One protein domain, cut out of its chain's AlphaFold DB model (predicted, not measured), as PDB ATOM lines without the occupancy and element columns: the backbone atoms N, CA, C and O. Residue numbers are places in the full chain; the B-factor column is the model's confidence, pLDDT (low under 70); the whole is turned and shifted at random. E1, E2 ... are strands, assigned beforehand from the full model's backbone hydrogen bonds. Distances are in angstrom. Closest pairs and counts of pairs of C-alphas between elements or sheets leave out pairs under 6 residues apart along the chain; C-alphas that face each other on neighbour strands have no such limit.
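AT A GLANCE: This is residues 2 to 96 of the 104 residues of an uncharacterized protein of Davidia involucrata (UniProt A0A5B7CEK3). This model has little regular structure: two separate strand hairpins, E3 with E4 and E1 with E2, are joined by a long unnamed stretch, residues 16 to 71. Short antiparallel pairings tie residues 48 to 49 to E1 and residues 63 to 64 to residues 92 to 93. The printed part has 95 residues, no named helix and strands E1 to E4 in chain order, in two antiparallel sheets; the class is all strand, with only 20 residues in named elements. It is loose, radius of gyration of the C-alphas 15.8 A, and elongated, 51 by 27 by 19 A.

HOW THE PARTS SIT: Look first at the hairpin of E3, residues 72 to 77, and E4, residues 82 to 87, antiparallel at 161 degrees; N 75 and O 84 are within hydrogen-bond range at 2.8 A. In the hairpin of E1, residues 2 to 5, and E2, residues 12 to 15, antiparallel at 162 degrees, find N 4 and O 13 within that range at 2.9 A. E1 and E2 are each apart from E3 and E4.

IN THESE COORDINATES: Find C-alpha 72 at (3.823, 33.323, 28.126); from there E3 runs 16.3 A. E4 runs 16.4 A to C-alpha 87 at (3.259, 37.262, 25.426).

THE WHOLE: The C-alphas farthest apart, of Arg 8 and Lys 96, are 52.1 A apart. The printed part has no cut; the E2 to E3 link is long. Confidence is under 70 at residues 5 to 9, 11 and 32 to 47.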
ATOM      1  N   PHE A   2       6.176  28.315  18.712       74.62
ATOM      2  CA  PHE A   2       5.224  27.623  19.565       74.62
ATOM      3  C   PHE A   2       5.595  26.142  19.580       74.62
ATOM      4  O   PHE A   2       5.891  25.582  18.521       74.62
ATOM      5  N   LYS A   3       5.608  25.521  20.751       71.94
ATOM      6  CA  LYS A   3       5.803  24.081  20.918       71.94
ATOM      7  C   LYS A   3       4.697  23.543  21.802       71.94
ATOM      8  O   LYS A   3       4.316  24.215  22.746       71.94
ATOM      9  N   ALA A   4       4.216  22.355  21.487       72.44
ATOM     10  CA  ALA A   4       3.111  21.686  22.152       72.44
ATOM     11  C   ALA A   4       3.351  20.177  22.145       72.44
ATOM     12  O   ALA A   4       3.976  19.670  21.217       72.44
ATOM     13  N   ILE A   5       2.829  19.459  23.135       69.75
ATOM     14  CA  ILE A   5       2.858  17.991  23.161       69.75
ATOM     15  C   ILE A   5       1.415  17.497  23.107       69.75
ATOM     16  O   ILE A   5       0.613  17.855  23.970       69.75
ATOM     17  N   SER A   6       1.081  16.692  22.093       68.56
ATOM     18  CA  SER A   6      -0.234  16.054  22.007       68.56
ATOM     19  C   SER A   6      -0.341  14.952  23.066       68.56
ATOM     20  O   SER A   6       0.454  14.010  23.040       68.56
ATOM     21  N   PRO A   7      -1.319  14.999  23.985       64.12
ATOM     22  CA  PRO A   7      -1.469  13.977  25.018       64.12
ATOM     23  C   PRO A   7      -1.930  12.624  24.457       64.12
ATOM     24  O   PRO A   7      -1.742  11.605  25.120       64.12
ATOM     25  N   ARG A   8      -2.524  12.595  23.254       66.38
ATOM     26  CA  ARG A   8      -3.040  11.365  22.631       66.38
ATOM     27  C   ARG A   8      -1.956  10.569  21.901       66.38
ATOM     28  O   ARG A   8      -1.997   9.344  21.934       66.38
ATOM     29  N   THR A   9      -1.012  11.249  21.250       65.94
ATOM     30  CA  THR A   9       0.043  10.609  20.438       65.94
ATOM     31  C   THR A   9       1.448  10.778  21.020       65.94
ATOM     32  O   THR A   9       2.375  10.119  20.565       65.94
ATOM     33  N   THR A  10       1.626  11.607  22.058       71.62
ATOM     34  CA  THR A  10       2.940  12.016  22.609       71.62
ATOM     35  C   THR A  10       3.832  12.717  21.573       71.62
ATOM     36  O   THR A  10       5.037  12.874  21.757       71.62
ATOM     37  N   GLU A  11       3.250  13.182  20.468       68.44
ATOM     38  CA  GLU A  11       3.982  13.894  19.427       68.44
ATOM     39  C   GLU A  11       4.223  15.346  19.837       68.44
ATOM     40  O   GLU A  11       3.317  16.043  20.311       68.44
ATOM     41  N   GLN A  12       5.453  15.817  19.621       72.94
ATOM     42  CA  GLN A  12       5.777  17.229  19.748       72.94
ATOM     43  C   GLN A  12       5.397  17.950  18.458       72.94
ATOM     44  O   GLN A  12       5.971  17.719  17.395       72.94
ATOM     45  N   ILE A  13       4.471  18.889  18.575       75.00
ATOM     46  CA  ILE A  13       4.095  19.790  17.497       75.00
ATOM     47  C   ILE A  13       4.856  21.084  17.698       75.00
ATOM     48  O   ILE A  13       4.896  21.646  18.795       75.00
ATOM     49  N   SER A  14       5.464  21.577  16.626       77.81
ATOM     50  CA  SER A  14       6.128  22.865  16.659       77.81
ATOM     51  C   SER A  14       5.767  23.718  15.463       77.81
ATOM     52  O   SER A  14       5.646  23.237  14.340       77.81
ATOM     53  N   PHE A  15       5.573  25.003  15.730       79.31
ATOM     54  CA  PHE A  15       5.113  25.955  14.742       79.31
ATOM     55  C   PHE A  15       5.903  27.257  14.848       79.31
ATOM     56  O   PHE A  15       6.169  27.783  15.934       79.31
ATOM     57  N   SER A  16       6.293  27.792  13.695       85.62
ATOM     58  CA  SER A  16       6.967  29.079  13.591       85.62
ATOM     59  C   SER A  16       6.482  29.793  12.345       85.62
ATOM     60  O   SER A  16       6.514  29.233  11.254       85.62
ATOM     61  N   VAL A  17       6.047  31.037  12.513       89.38
ATOM     62  CA  VAL A  17       5.604  31.887  11.410       89.38
ATOM     63  C   VAL A  17       6.073  33.306  11.605       89.38
ATOM     64  O   VAL A  17       6.200  33.793  12.728       89.38
ATOM     65  N   ASN A  18       6.240  33.979  10.477       92.94
ATOM     66  CA  ASN A  18       6.494  35.403  10.433       92.94
ATOM     67  C   ASN A  18       5.142  36.123  10.363       92.94
ATOM     68  O   ASN A  18       4.291  35.790   9.533       92.94
ATOM     69  N   ARG A  19       4.927  37.099  11.249       91.75
ATOM     70  CA  ARG A  19       3.711  37.920  11.292       91.75
ATOM     71  C   ARG A  19       4.077  39.393  11.391       91.75
ATOM     72  O   ARG A  19       5.087  39.749  11.991       91.75
ATOM     73  N   THR A  20       3.211  40.226  10.830       93.81
ATOM     74  CA  THR A  20       3.270  41.685  10.946       93.81
ATOM     75  C   THR A  20       2.230  42.132  11.962       93.81
ATOM     76  O   THR A  20       1.150  41.542  12.049       93.81
ATOM     77  N   THR A  21       2.542  43.161  12.742       94.75
ATOM     78  CA  THR A  21       1.578  43.781  13.652       94.75
ATOM     79  C   THR A  21       0.518  44.563  12.877       94.75
ATOM     80  O   THR A  21       0.746  45.042  11.766       94.75
ATOM     81  N   ASN A  22      -0.672  44.686  13.460       95.00
ATOM     82  CA  ASN A  22      -1.723  45.550  12.931       95.00
ATOM     83  C   ASN A  22      -1.460  47.031  13.282       95.00
ATOM     84  O   ASN A  22      -0.471  47.370  13.933       95.00
ATOM     85  N   LYS A  23      -2.390  47.923  12.908       94.81
ATOM     86  CA  LYS A  23      -2.307  49.370  13.200       94.81
ATOM     87  C   LYS A  23      -2.205  49.735  14.689       94.81
ATOM     88  O   LYS A  23      -1.853  50.863  15.005       94.81
ATOM     89  N   TYR A  24      -2.517  48.805  15.588       94.75
ATOM     90  CA  TYR A  24      -2.436  48.979  17.039       94.75
ATOM     91  C   TYR A  24      -1.176  48.339  17.644       94.75
ATOM     92  O   TYR A  24      -1.048  48.286  18.862       94.75
ATOM     93  N   GLY A  25      -0.260  47.809  16.825       92.75
ATOM     94  CA  GLY A  25       0.940  47.123  17.309       92.75
ATOM     95  C   GLY A  25       0.693  45.693  17.806       92.75
ATOM     96  O   GLY A  25       1.603  45.076  18.351       92.75
ATOM     97  N   VAL A  26      -0.504  45.139  17.597       93.38
ATOM     98  CA  VAL A  26      -0.870  43.788  18.048       93.38
ATOM     99  C   VAL A  26      -0.658  42.783  16.919       93.38
ATOM    100  O   VAL A  26      -1.073  43.018  15.782       93.38
ATOM    101  N   TYR A  27      -0.048  41.643  17.233       90.06
ATOM    102  CA  TYR A  27      -0.037  40.464  16.369       90.06
ATOM    103  C   TYR A  27      -0.924  39.379  16.983       90.06
ATOM    104  O   TYR A  27      -0.989  39.229  18.201       90.06
ATOM    105  N   LYS A  28      -1.614  38.619  16.132       89.44
ATOM    106  CA  LYS A  28      -2.427  37.468  16.537       89.44
ATOM    107  C   LYS A  28      -1.959  36.246  15.762       89.44
ATOM    108  O   LYS A  28      -1.731  36.322  14.553       89.44
ATOM    109  N   LEU A  29      -1.835  35.127  16.462       86.06
ATOM    110  CA  LEU A  29      -1.634  33.826  15.853       86.06
ATOM    111  C   LEU A  29      -2.788  32.913  16.251       86.06
ATOM    112  O   LEU A  29      -3.013  32.679  17.434       86.06
ATOM    113  N   GLU A  30      -3.507  32.407  15.256       82.75
ATOM    114  CA  GLU A  30      -4.501  31.360  15.452       82.75
ATOM    115  C   GLU A  30      -3.805  30.013  15.312       82.75
ATOM    116  O   GLU A  30      -3.177  29.726  14.290       82.75
ATOM    117  N   ILE A  31      -3.861  29.225  16.382       75.56
ATOM    118  CA  ILE A  31      -3.315  27.876  16.421       75.56
ATOM    119  C   ILE A  31      -4.489  26.952  16.106       75.56
ATOM    120  O   ILE A  31      -5.467  26.971  16.856       75.56
ATOM    121  N   PRO A  32      -4.451  26.211  14.985       69.88
ATOM    122  CA  PRO A  32      -5.542  25.318  14.639       69.88
ATOM    123  C   PRO A  32      -5.707  24.256  15.726       69.88
ATOM    124  O   PRO A  32      -4.730  23.845  16.358       69.88
ATOM    125  N   SER A  33      -6.945  23.800  15.917       66.00
ATOM    126  CA  SER A  33      -7.208  22.605  16.712       66.00
ATOM    127  C   SER A  33      -6.420  21.452  16.102       66.00
ATOM    128  O   SER A  33      -6.611  21.127  14.931       66.00
ATOM    129  N   VAL A  34      -5.521  20.858  16.878       64.19
ATOM    130  CA  VAL A  34      -4.865  19.606  16.506       64.19
ATOM    131  C   VAL A  34      -5.557  18.500  17.285       64.19
ATOM    132  O   VAL A  34      -5.839  18.676  18.472       64.19
ATOM    133  N   ASP A  35      -5.869  17.387  16.624       61.50
ATOM    134  CA  ASP A  35      -6.600  16.282  17.243       61.50
ATOM    135  C   ASP A  35      -5.957  15.850  18.569       61.50
ATOM    136  O   ASP A  35      -4.778  15.498  18.639       61.50
ATOM    137  N   GLY A  36      -6.761  15.872  19.635       56.59
ATOM    138  CA  GLY A  36      -6.330  15.520  20.988       56.59
ATOM    139  C   GLY A  36      -5.742  16.667  21.815       56.59
ATOM    140  O   GLY A  36      -5.322  16.413  22.939       56.59
ATOM    141  N   ILE A  37      -5.723  17.908  21.315       60.56
ATOM    142  CA  ILE A  37      -5.308  19.093  22.079       60.56
ATOM    143  C   ILE A  37      -6.542  19.869  22.559       60.56
ATOM    144  O   ILE A  37      -7.055  20.747  21.870       60.56
ATOM    145  N   GLU A  38      -6.997  19.576  23.779       64.31
ATOM    146  CA  GLU A  38      -7.999  20.378  24.490       64.31
ATOM    147  C   GLU A  38      -7.296  21.276  25.507       64.31
ATOM    148  O   GLU A  38      -7.017  20.906  26.642       64.31
ATOM    149  N   CYS A  39      -6.964  22.497  25.098       68.00
ATOM    150  CA  CYS A  39      -6.157  23.384  25.932       68.00
ATOM    151  C   CYS A  39      -6.882  23.821  27.234       68.00
ATOM    152  O   CYS A  39      -6.218  24.160  28.223       68.00
ATOM    153  N   ALA A  40      -8.225  23.807  27.229       66.06
ATOM    154  CA  ALA A  40      -9.089  24.244  28.325       66.06
ATOM    155  C   ALA A  40      -9.599  23.095  29.219       66.06
ATOM    156  O   ALA A  40      -9.930  23.359  30.367       66.06
ATOM    157  N   ARG A  41      -9.620  21.839  28.749       58.97
ATOM    158  CA  ARG A  41     -10.092  20.665  29.507       58.97
ATOM    159  C   ARG A  41      -8.941  19.690  29.772       58.97
ATOM    160  O   ARG A  41      -8.674  18.820  28.965       58.97
ATOM    161  N   GLU A  42      -8.293  19.885  30.919       51.75
ATOM    162  CA  GLU A  42      -7.317  19.013  31.607       51.75
ATOM    163  C   GLU A  42      -6.121  18.386  30.845       51.75
ATOM    164  O   GLU A  42      -6.141  18.055  29.670       51.75
ATOM    165  N   LYS A  43      -5.014  18.236  31.596       51.69
ATOM    166  CA  LYS A  43      -3.608  18.278  31.144       51.69
ATOM    167  C   LYS A  43      -3.337  19.549  30.355       51.69
ATOM    168  O   LYS A  43      -3.369  19.574  29.130       51.69
ATOM    169  N   ALA A  44      -3.061  20.627  31.096       53.00
ATOM    170  CA  ALA A  44      -2.528  21.847  30.518       53.00
ATOM    171  C   ALA A  44      -1.404  21.469  29.559       53.00
ATOM    172  O   ALA A  44      -0.387  20.925  29.979       53.00
ATOM    173  N   MET A  45      -1.650  21.691  28.272       57.59
ATOM    174  CA  MET A  45      -0.633  21.504  27.268       57.59
ATOM    175  C   MET A  45       0.569  22.328  27.711       57.59
ATOM    176  O   MET A  45       0.443  23.542  27.891       57.59
ATOM    177  N   GLU A  46       1.697  21.666  27.963       59.34
ATOM    178  CA  GLU A  46       2.946  22.353  28.255       59.34
ATOM    179  C   GLU A  46       3.381  22.999  26.945       59.34
ATOM    180  O   GLU A  46       3.996  22.376  26.073       59.34
ATOM    181  N   SER A  47       2.895  24.219  26.744       64.94
ATOM    182  CA  SER A  47       3.090  24.947  25.513       64.94
ATOM    183  C   SER A  47       4.057  26.079  25.759       64.94
ATOM    184  O   SER A  47       3.691  27.019  26.450       64.94
ATOM    185  N   SER A  48       5.246  26.012  25.168       73.31
ATOM    186  CA  SER A  48       6.166  27.150  25.174       73.31
ATOM    187  C   SER A  48       5.942  27.973  23.916       73.31
ATOM    188  O   SER A  48       5.991  27.453  22.796       73.31
ATOM    189  N   CYS A  49       5.679  29.265  24.079       79.44
ATOM    190  CA  CYS A  49       5.451  30.184  22.980       79.44
ATOM    191  C   CYS A  49       6.440  31.341  23.054       79.44
ATOM    192  O   CYS A  49       6.365  32.223  23.901       79.44
ATOM    193  N   ARG A  50       7.358  31.385  22.089       87.00
ATOM    194  CA  ARG A  50       8.336  32.473  21.997       87.00
ATOM    195  C   ARG A  50       8.132  33.316  20.748       87.00
ATOM    196  O   ARG A  50       8.021  32.760  19.653       87.00
ATOM    197  N   ALA A  51       8.186  34.636  20.882       90.69
ATOM    198  CA  ALA A  51       8.194  35.574  19.762       90.69
ATOM    199  C   ALA A  51       9.486  36.393  19.758       90.69
ATOM    200  O   ALA A  51       9.979  36.775  20.818       90.69
ATOM    201  N   SER A  52      10.027  36.667  18.568       92.75
ATOM    202  CA  SER A  52      11.224  37.492  18.373       92.75
ATOM    203  C   SER A  52      10.977  38.586  17.346       92.75
ATOM    204  O   SER A  52      10.399  38.317  16.292       92.75
ATOM    205  N   LEU A  53      11.488  39.784  17.616       94.56
ATOM    206  CA  LEU A  53      11.509  40.879  16.655       94.56
ATOM    207  C   LEU A  53      12.288  40.484  15.397       94.56
ATOM    208  O   LEU A  53      13.386  39.925  15.482       94.56
ATOM    209  N   MET A  54      11.713  40.809  14.242       93.12
ATOM    210  CA  MET A  54      12.298  40.528  12.934       93.12
ATOM    211  C   MET A  54      12.728  41.809  12.224       93.12
ATOM    212  O   MET A  54      13.894  41.960  11.872       93.12
ATOM    213  N   TRP A  55      11.790  42.730  12.024       92.00
ATOM    214  CA  TRP A  55      12.007  43.987  11.319       92.00
ATOM    215  C   TRP A  55      11.050  45.065  11.843       92.00
ATOM    216  O   TRP A  55      10.027  44.760  12.460       92.00
ATOM    217  N   SER A  56      11.401  46.325  11.592       94.25
ATOM    218  CA  SER A  56      10.557  47.490  11.865       94.25
ATOM    219  C   SER A  56      10.183  48.157  10.545       94.25
ATOM    220  O   SER A  56      11.023  48.268   9.652       94.25
ATOM    221  N   SER A  57       8.934  48.606  10.418       94.25
ATOM    222  CA  SER A  57       8.485  49.434   9.290       94.25
ATOM    223  C   SER A  57       8.955  50.889   9.398       94.25
ATOM    224  O   SER A  57       8.866  51.630   8.422       94.25
ATOM    225  N   SER A  58       9.443  51.311  10.570       93.94
ATOM    226  CA  SER A  58       9.910  52.672  10.822       93.94
ATOM    227  C   SER A  58      11.432  52.741  10.786       93.94
ATOM    228  O   SER A  58      12.105  52.044  11.542       93.94
ATOM    229  N   SER A  59      11.979  53.639   9.966       92.19
ATOM    230  CA  SER A  59      13.419  53.923   9.932       92.19
ATOM    231  C   SER A  59      13.907  54.682  11.170       92.19
ATOM    232  O   SER A  59      15.063  54.531  11.552       92.19
ATOM    233  N   SER A  60      13.040  55.466  11.819       92.25
ATOM    234  CA  SER A  60      13.377  56.233  13.026       92.25
ATOM    235  C   SER A  60      13.268  55.414  14.314       92.25
ATOM    236  O   SER A  60      13.861  55.790  15.321       92.25
ATOM    237  N   CYS A  61      12.547  54.289  14.292       92.00
ATOM    238  CA  CYS A  61      12.367  53.380  15.425       92.00
ATOM    239  C   CYS A  61      12.683  51.937  14.999       92.00
ATOM    240  O   CYS A  61      11.790  51.106  14.823       92.00
ATOM    241  N   ASN A  62      13.969  51.652  14.782       94.94
ATOM    242  CA  ASN A  62      14.461  50.387  14.225       94.94
ATOM    243  C   ASN A  62      15.533  49.688  15.075       94.94
ATOM    244  O   ASN A  62      15.980  48.604  14.702       94.94
ATOM    245  N   VAL A  63      15.935  50.249  16.218       95.00
ATOM    246  CA  VAL A  63      16.901  49.602  17.115       95.00
ATOM    247  C   VAL A  63      16.149  48.653  18.050       95.00
ATOM    248  O   VAL A  63      15.283  49.123  18.785       95.00
ATOM    249  N   PRO A  64      16.422  47.335  18.063       94.50
ATOM    250  CA  PRO A  64      15.748  46.424  18.986       94.50
ATOM    251  C   PRO A  64      16.003  46.815  20.450       94.50
ATOM    252  O   PRO A  64      17.150  47.011  20.852       94.50
ATOM    253  N   GLY A  65      14.934  46.930  21.239       92.50
ATOM    254  CA  GLY A  65      14.979  46.995  22.699       92.50
ATOM    255  C   GLY A  65      14.822  45.588  23.270       92.50
ATOM    256  O   GLY A  65      15.762  44.791  23.250       92.50
ATOM    257  N   PHE A  66      13.610  45.243  23.707       91.75
ATOM    258  CA  PHE A  66      13.257  43.863  24.033       91.75
ATOM    259  C   PHE A  66      13.077  43.053  22.749       91.75
ATOM    260  O   PHE A  66      12.057  43.142  22.068       91.75
ATOM    261  N   ARG A  67      14.107  42.276  22.394       90.88
ATOM    262  CA  ARG A  67      14.145  41.510  21.140       90.88
ATOM    263  C   ARG A  67      13.295  40.248  21.177       90.88
ATOM    264  O   ARG A  67      12.780  39.852  20.137       90.88
ATOM    265  N   THR A  68      13.210  39.584  22.326       90.31
ATOM    266  CA  THR A  68      12.546  38.283  22.422       90.31
ATOM    267  C   THR A  68      11.771  38.142  23.714       90.31
ATOM    268  O   THR A  68      12.198  38.673  24.734       90.31
ATOM    269  N   THR A  69      10.653  37.426  23.656       88.31
ATOM    270  CA  THR A  69       9.819  37.158  24.827       88.31
ATOM    271  C   THR A  69      10.494  36.117  25.717       88.31
ATOM    272  O   THR A  69      11.204  35.234  25.213       88.31
ATOM    273  N   SER A  70      10.294  36.253  27.028       74.31
ATOM    274  CA  SER A  70      10.786  35.304  28.034       74.31
ATOM    275  C   SER A  70       9.708  34.287  28.392       74.31
ATOM    276  O   SER A  70       9.957  33.097  28.245       74.31
ATOM    277  N   ASP A  71       8.511  34.769  28.741       70.50
ATOM    278  CA  ASP A  71       7.415  33.949  29.264       70.50
ATOM    279  C   ASP A  71       6.099  34.209  28.516       70.50
ATOM    280  O   ASP A  71       5.873  35.300  27.969       70.50
ATOM    281  N   GLU A  72       5.221  33.207  28.531       75.75
ATOM    282  CA  GLU A  72       3.823  33.323  28.126       75.75
ATOM    283  C   GLU A  72       2.871  33.282  29.325       75.75
ATOM    284  O   GLU A  72       3.079  32.563  30.297       75.75
ATOM    285  N   ILE A  73       1.781  34.039  29.230       77.62
ATOM    286  CA  ILE A  73       0.648  33.980  30.150       77.62
ATOM    287  C   ILE A  73      -0.500  33.293  29.416       77.62
ATOM    288  O   ILE A  73      -0.999  33.806  28.413       77.62
ATOM    289  N   ALA A  74      -0.937  32.141  29.917       77.19
ATOM    290  CA  ALA A  74      -2.062  31.403  29.358       77.19
ATOM    291  C   ALA A  74      -3.361  31.727  30.112       77.19
ATOM    292  O   ALA A  74      -3.458  31.526  31.319       77.19
ATOM    293  N   VAL A  75      -4.380  32.179  29.383       79.19
ATOM    294  CA  VAL A  75      -5.748  32.365  29.880       79.19
ATOM    295  C   VAL A  75      -6.635  31.302  29.246       79.19
ATOM    296  O   VAL A  75      -6.666  31.178  28.022       79.19
ATOM    297  N   LYS A  76      -7.357  30.534  30.066       76.94
ATOM    298  CA  LYS A  76      -8.216  29.427  29.623       76.94
ATOM    299  C   LYS A  76      -9.679  29.728  29.929       76.94
ATOM    300  O   LYS A  76      -9.995  30.173  31.026       76.94
ATOM    301  N   SER A  77     -10.560  29.462  28.971       77.62
ATOM    302  CA  SER A  77     -12.013  29.523  29.136       77.62
ATOM    303  C   SER A  77     -12.612  28.163  28.813       77.62
ATOM    304  O   SER A  77     -12.659  27.763  27.651       77.62
ATOM    305  N   GLU A  78     -13.081  27.459  29.841       73.81
ATOM    306  CA  GLU A  78     -13.737  26.153  29.697       73.81
ATOM    307  C   GLU A  78     -15.093  26.266  28.995       73.81
ATOM    308  O   GLU A  78     -15.418  25.442  28.147       73.81
ATOM    309  N   GLN A  79     -15.861  27.321  29.299       75.25
ATOM    310  CA  GLN A  79     -17.186  27.552  28.710       75.25
ATOM    311  C   GLN A  79     -17.118  27.759  27.194       75.25
ATOM    312  O   GLN A  79     -17.970  27.259  26.465       75.25
ATOM    313  N   ALA A  80     -16.102  28.486  26.718       75.44
ATOM    314  CA  ALA A  80     -15.893  28.730  25.292       75.44
ATOM    315  C   ALA A  80     -14.950  27.705  24.637       75.44
ATOM    316  O   ALA A  80     -14.774  27.743  23.423       75.44
ATOM    317  N   ASN A  81     -14.333  26.817  25.426       73.00
ATOM    318  CA  ASN A  81     -13.244  25.931  25.012       73.00
ATOM    319  C   ASN A  81     -12.107  26.676  24.277       73.00
ATOM    320  O   ASN A  81     -11.646  26.260  23.214       73.00
ATOM    321  N   LEU A  82     -11.679  27.821  24.824       77.12
ATOM    322  CA  LEU A  82     -10.659  28.692  24.229       77.12
ATOM    323  C   LEU A  82      -9.451  28.849  25.148       77.12
ATOM    324  O   LEU A  82      -9.600  28.988  26.362       77.12
ATOM    325  N   CYS A  83      -8.263  28.943  24.548       79.12
ATOM    326  CA  CYS A  83      -7.057  29.377  25.248       79.12
ATOM    327  C   CYS A  83      -6.395  30.533  24.524       79.12
ATOM    328  O   CYS A  83      -6.189  30.505  23.312       79.12
ATOM    329  N   ILE A  84      -6.047  31.546  25.303       83.38
ATOM    330  CA  ILE A  84      -5.385  32.751  24.841       83.38
ATOM    331  C   ILE A  84      -4.007  32.772  25.484       83.38
ATOM    332  O   ILE A  84      -3.884  32.878  26.702       83.38
ATOM    333  N   TYR A  85      -2.972  32.685  24.655       82.44
ATOM    334  CA  TYR A  85      -1.587  32.818  25.087       82.44
ATOM    335  C   TYR A  85      -1.136  34.250  24.820       82.44
ATOM    336  O   TYR A  85      -1.021  34.672  23.669       82.44
ATOM    337  N   SER A  86      -0.919  35.002  25.892       86.56
ATOM    338  CA  SER A  86      -0.428  36.376  25.847       86.56
ATOM    339  C   SER A  86       1.069  36.387  26.107       86.56
ATOM    340  O   SER A  86       1.551  35.729  27.022       86.56
ATOM    341  N   LEU A  87       1.811  37.141  25.304       89.06
ATOM    342  CA  LEU A  87       3.259  37.262  25.426       89.06
ATOM    343  C   LEU A  87       3.638  38.667  25.884       89.06
ATOM    344  O   LEU A  87       2.967  39.636  25.522       89.06
ATOM    345  N   SER A  88       4.741  38.778  26.625       89.44
ATOM    346  CA  SER A  88       5.310  40.080  26.984       89.44
ATOM    347  C   SER A  88       5.571  40.938  25.745       89.44
ATOM    348  O   SER A  88       5.977  40.442  24.690       89.44
ATOM    349  N   ALA A  89       5.341  42.243  25.879       90.62
ATOM    350  CA  ALA A  89       5.534  43.178  24.782       90.62
ATOM    351  C   ALA A  89       7.008  43.235  24.347       90.62
ATOM    352  O   ALA A  89       7.927  43.225  25.166       90.62
ATOM    353  N   LEU A  90       7.212  43.332  23.036       93.56
ATOM    354  CA  LEU A  90       8.508  43.582  22.413       93.56
ATOM    355  C   LEU A  90       8.527  45.001  21.864       93.56
ATOM    356  O   LEU A  90       7.477  45.549  21.528       93.56
ATOM    357  N   ASN A  91       9.711  45.587  21.727       93.56
ATOM    358  CA  ASN A  91       9.803  46.954  21.238       93.56
ATOM    359  C   ASN A  91      11.053  47.216  20.402       93.56
ATOM    360  O   ASN A  91      12.144  46.706  20.665       93.56
ATOM    361  N   TYR A  92      10.881  48.113  19.439       95.12
ATOM    362  CA  TYR A  92      11.974  48.890  18.882       95.12
ATOM    363  C   TYR A  92      12.090  50.212  19.639       95.12
ATOM    364  O   TYR A  92      11.160  50.646  20.324       95.12
ATOM    365  N   ARG A  93      13.257  50.836  19.548       93.31
ATOM    366  CA  ARG A  93      13.527  52.174  20.059       93.31
ATOM    367  C   ARG A  93      14.242  53.011  18.997       93.31
ATOM    368  O   ARG A  93      14.876  52.446  18.097       93.31
ATOM    369  N   PRO A  94      14.178  54.345  19.103       93.69
ATOM    370  CA  PRO A  94      15.048  55.225  18.341       93.69
ATOM    371  C   PRO A  94      16.521  55.035  18.712       93.69
ATOM    372  O   PRO A  94      16.854  54.573  19.807       93.69
ATOM    373  N   SER A  95      17.420  55.417  17.804       91.94
ATOM    374  CA  SER A  95      18.870  55.348  18.031       91.94
ATOM    375  C   SER A  95      19.372  56.356  19.068       91.94
ATOM    376  O   SER A  95      20.403  56.126  19.699       91.94
ATOM    377  N   LYS A  96      18.644  57.459  19.264       91.12
ATOM    378  CA  LYS A  96      18.940  58.501  20.250       91.12
ATOM    379  C   LYS A  96      17.760  58.649  21.204       91.12
ATOM    380  O   LYS A  96      16.612  58.609  20.770       91.12
TER     381      LYS A  96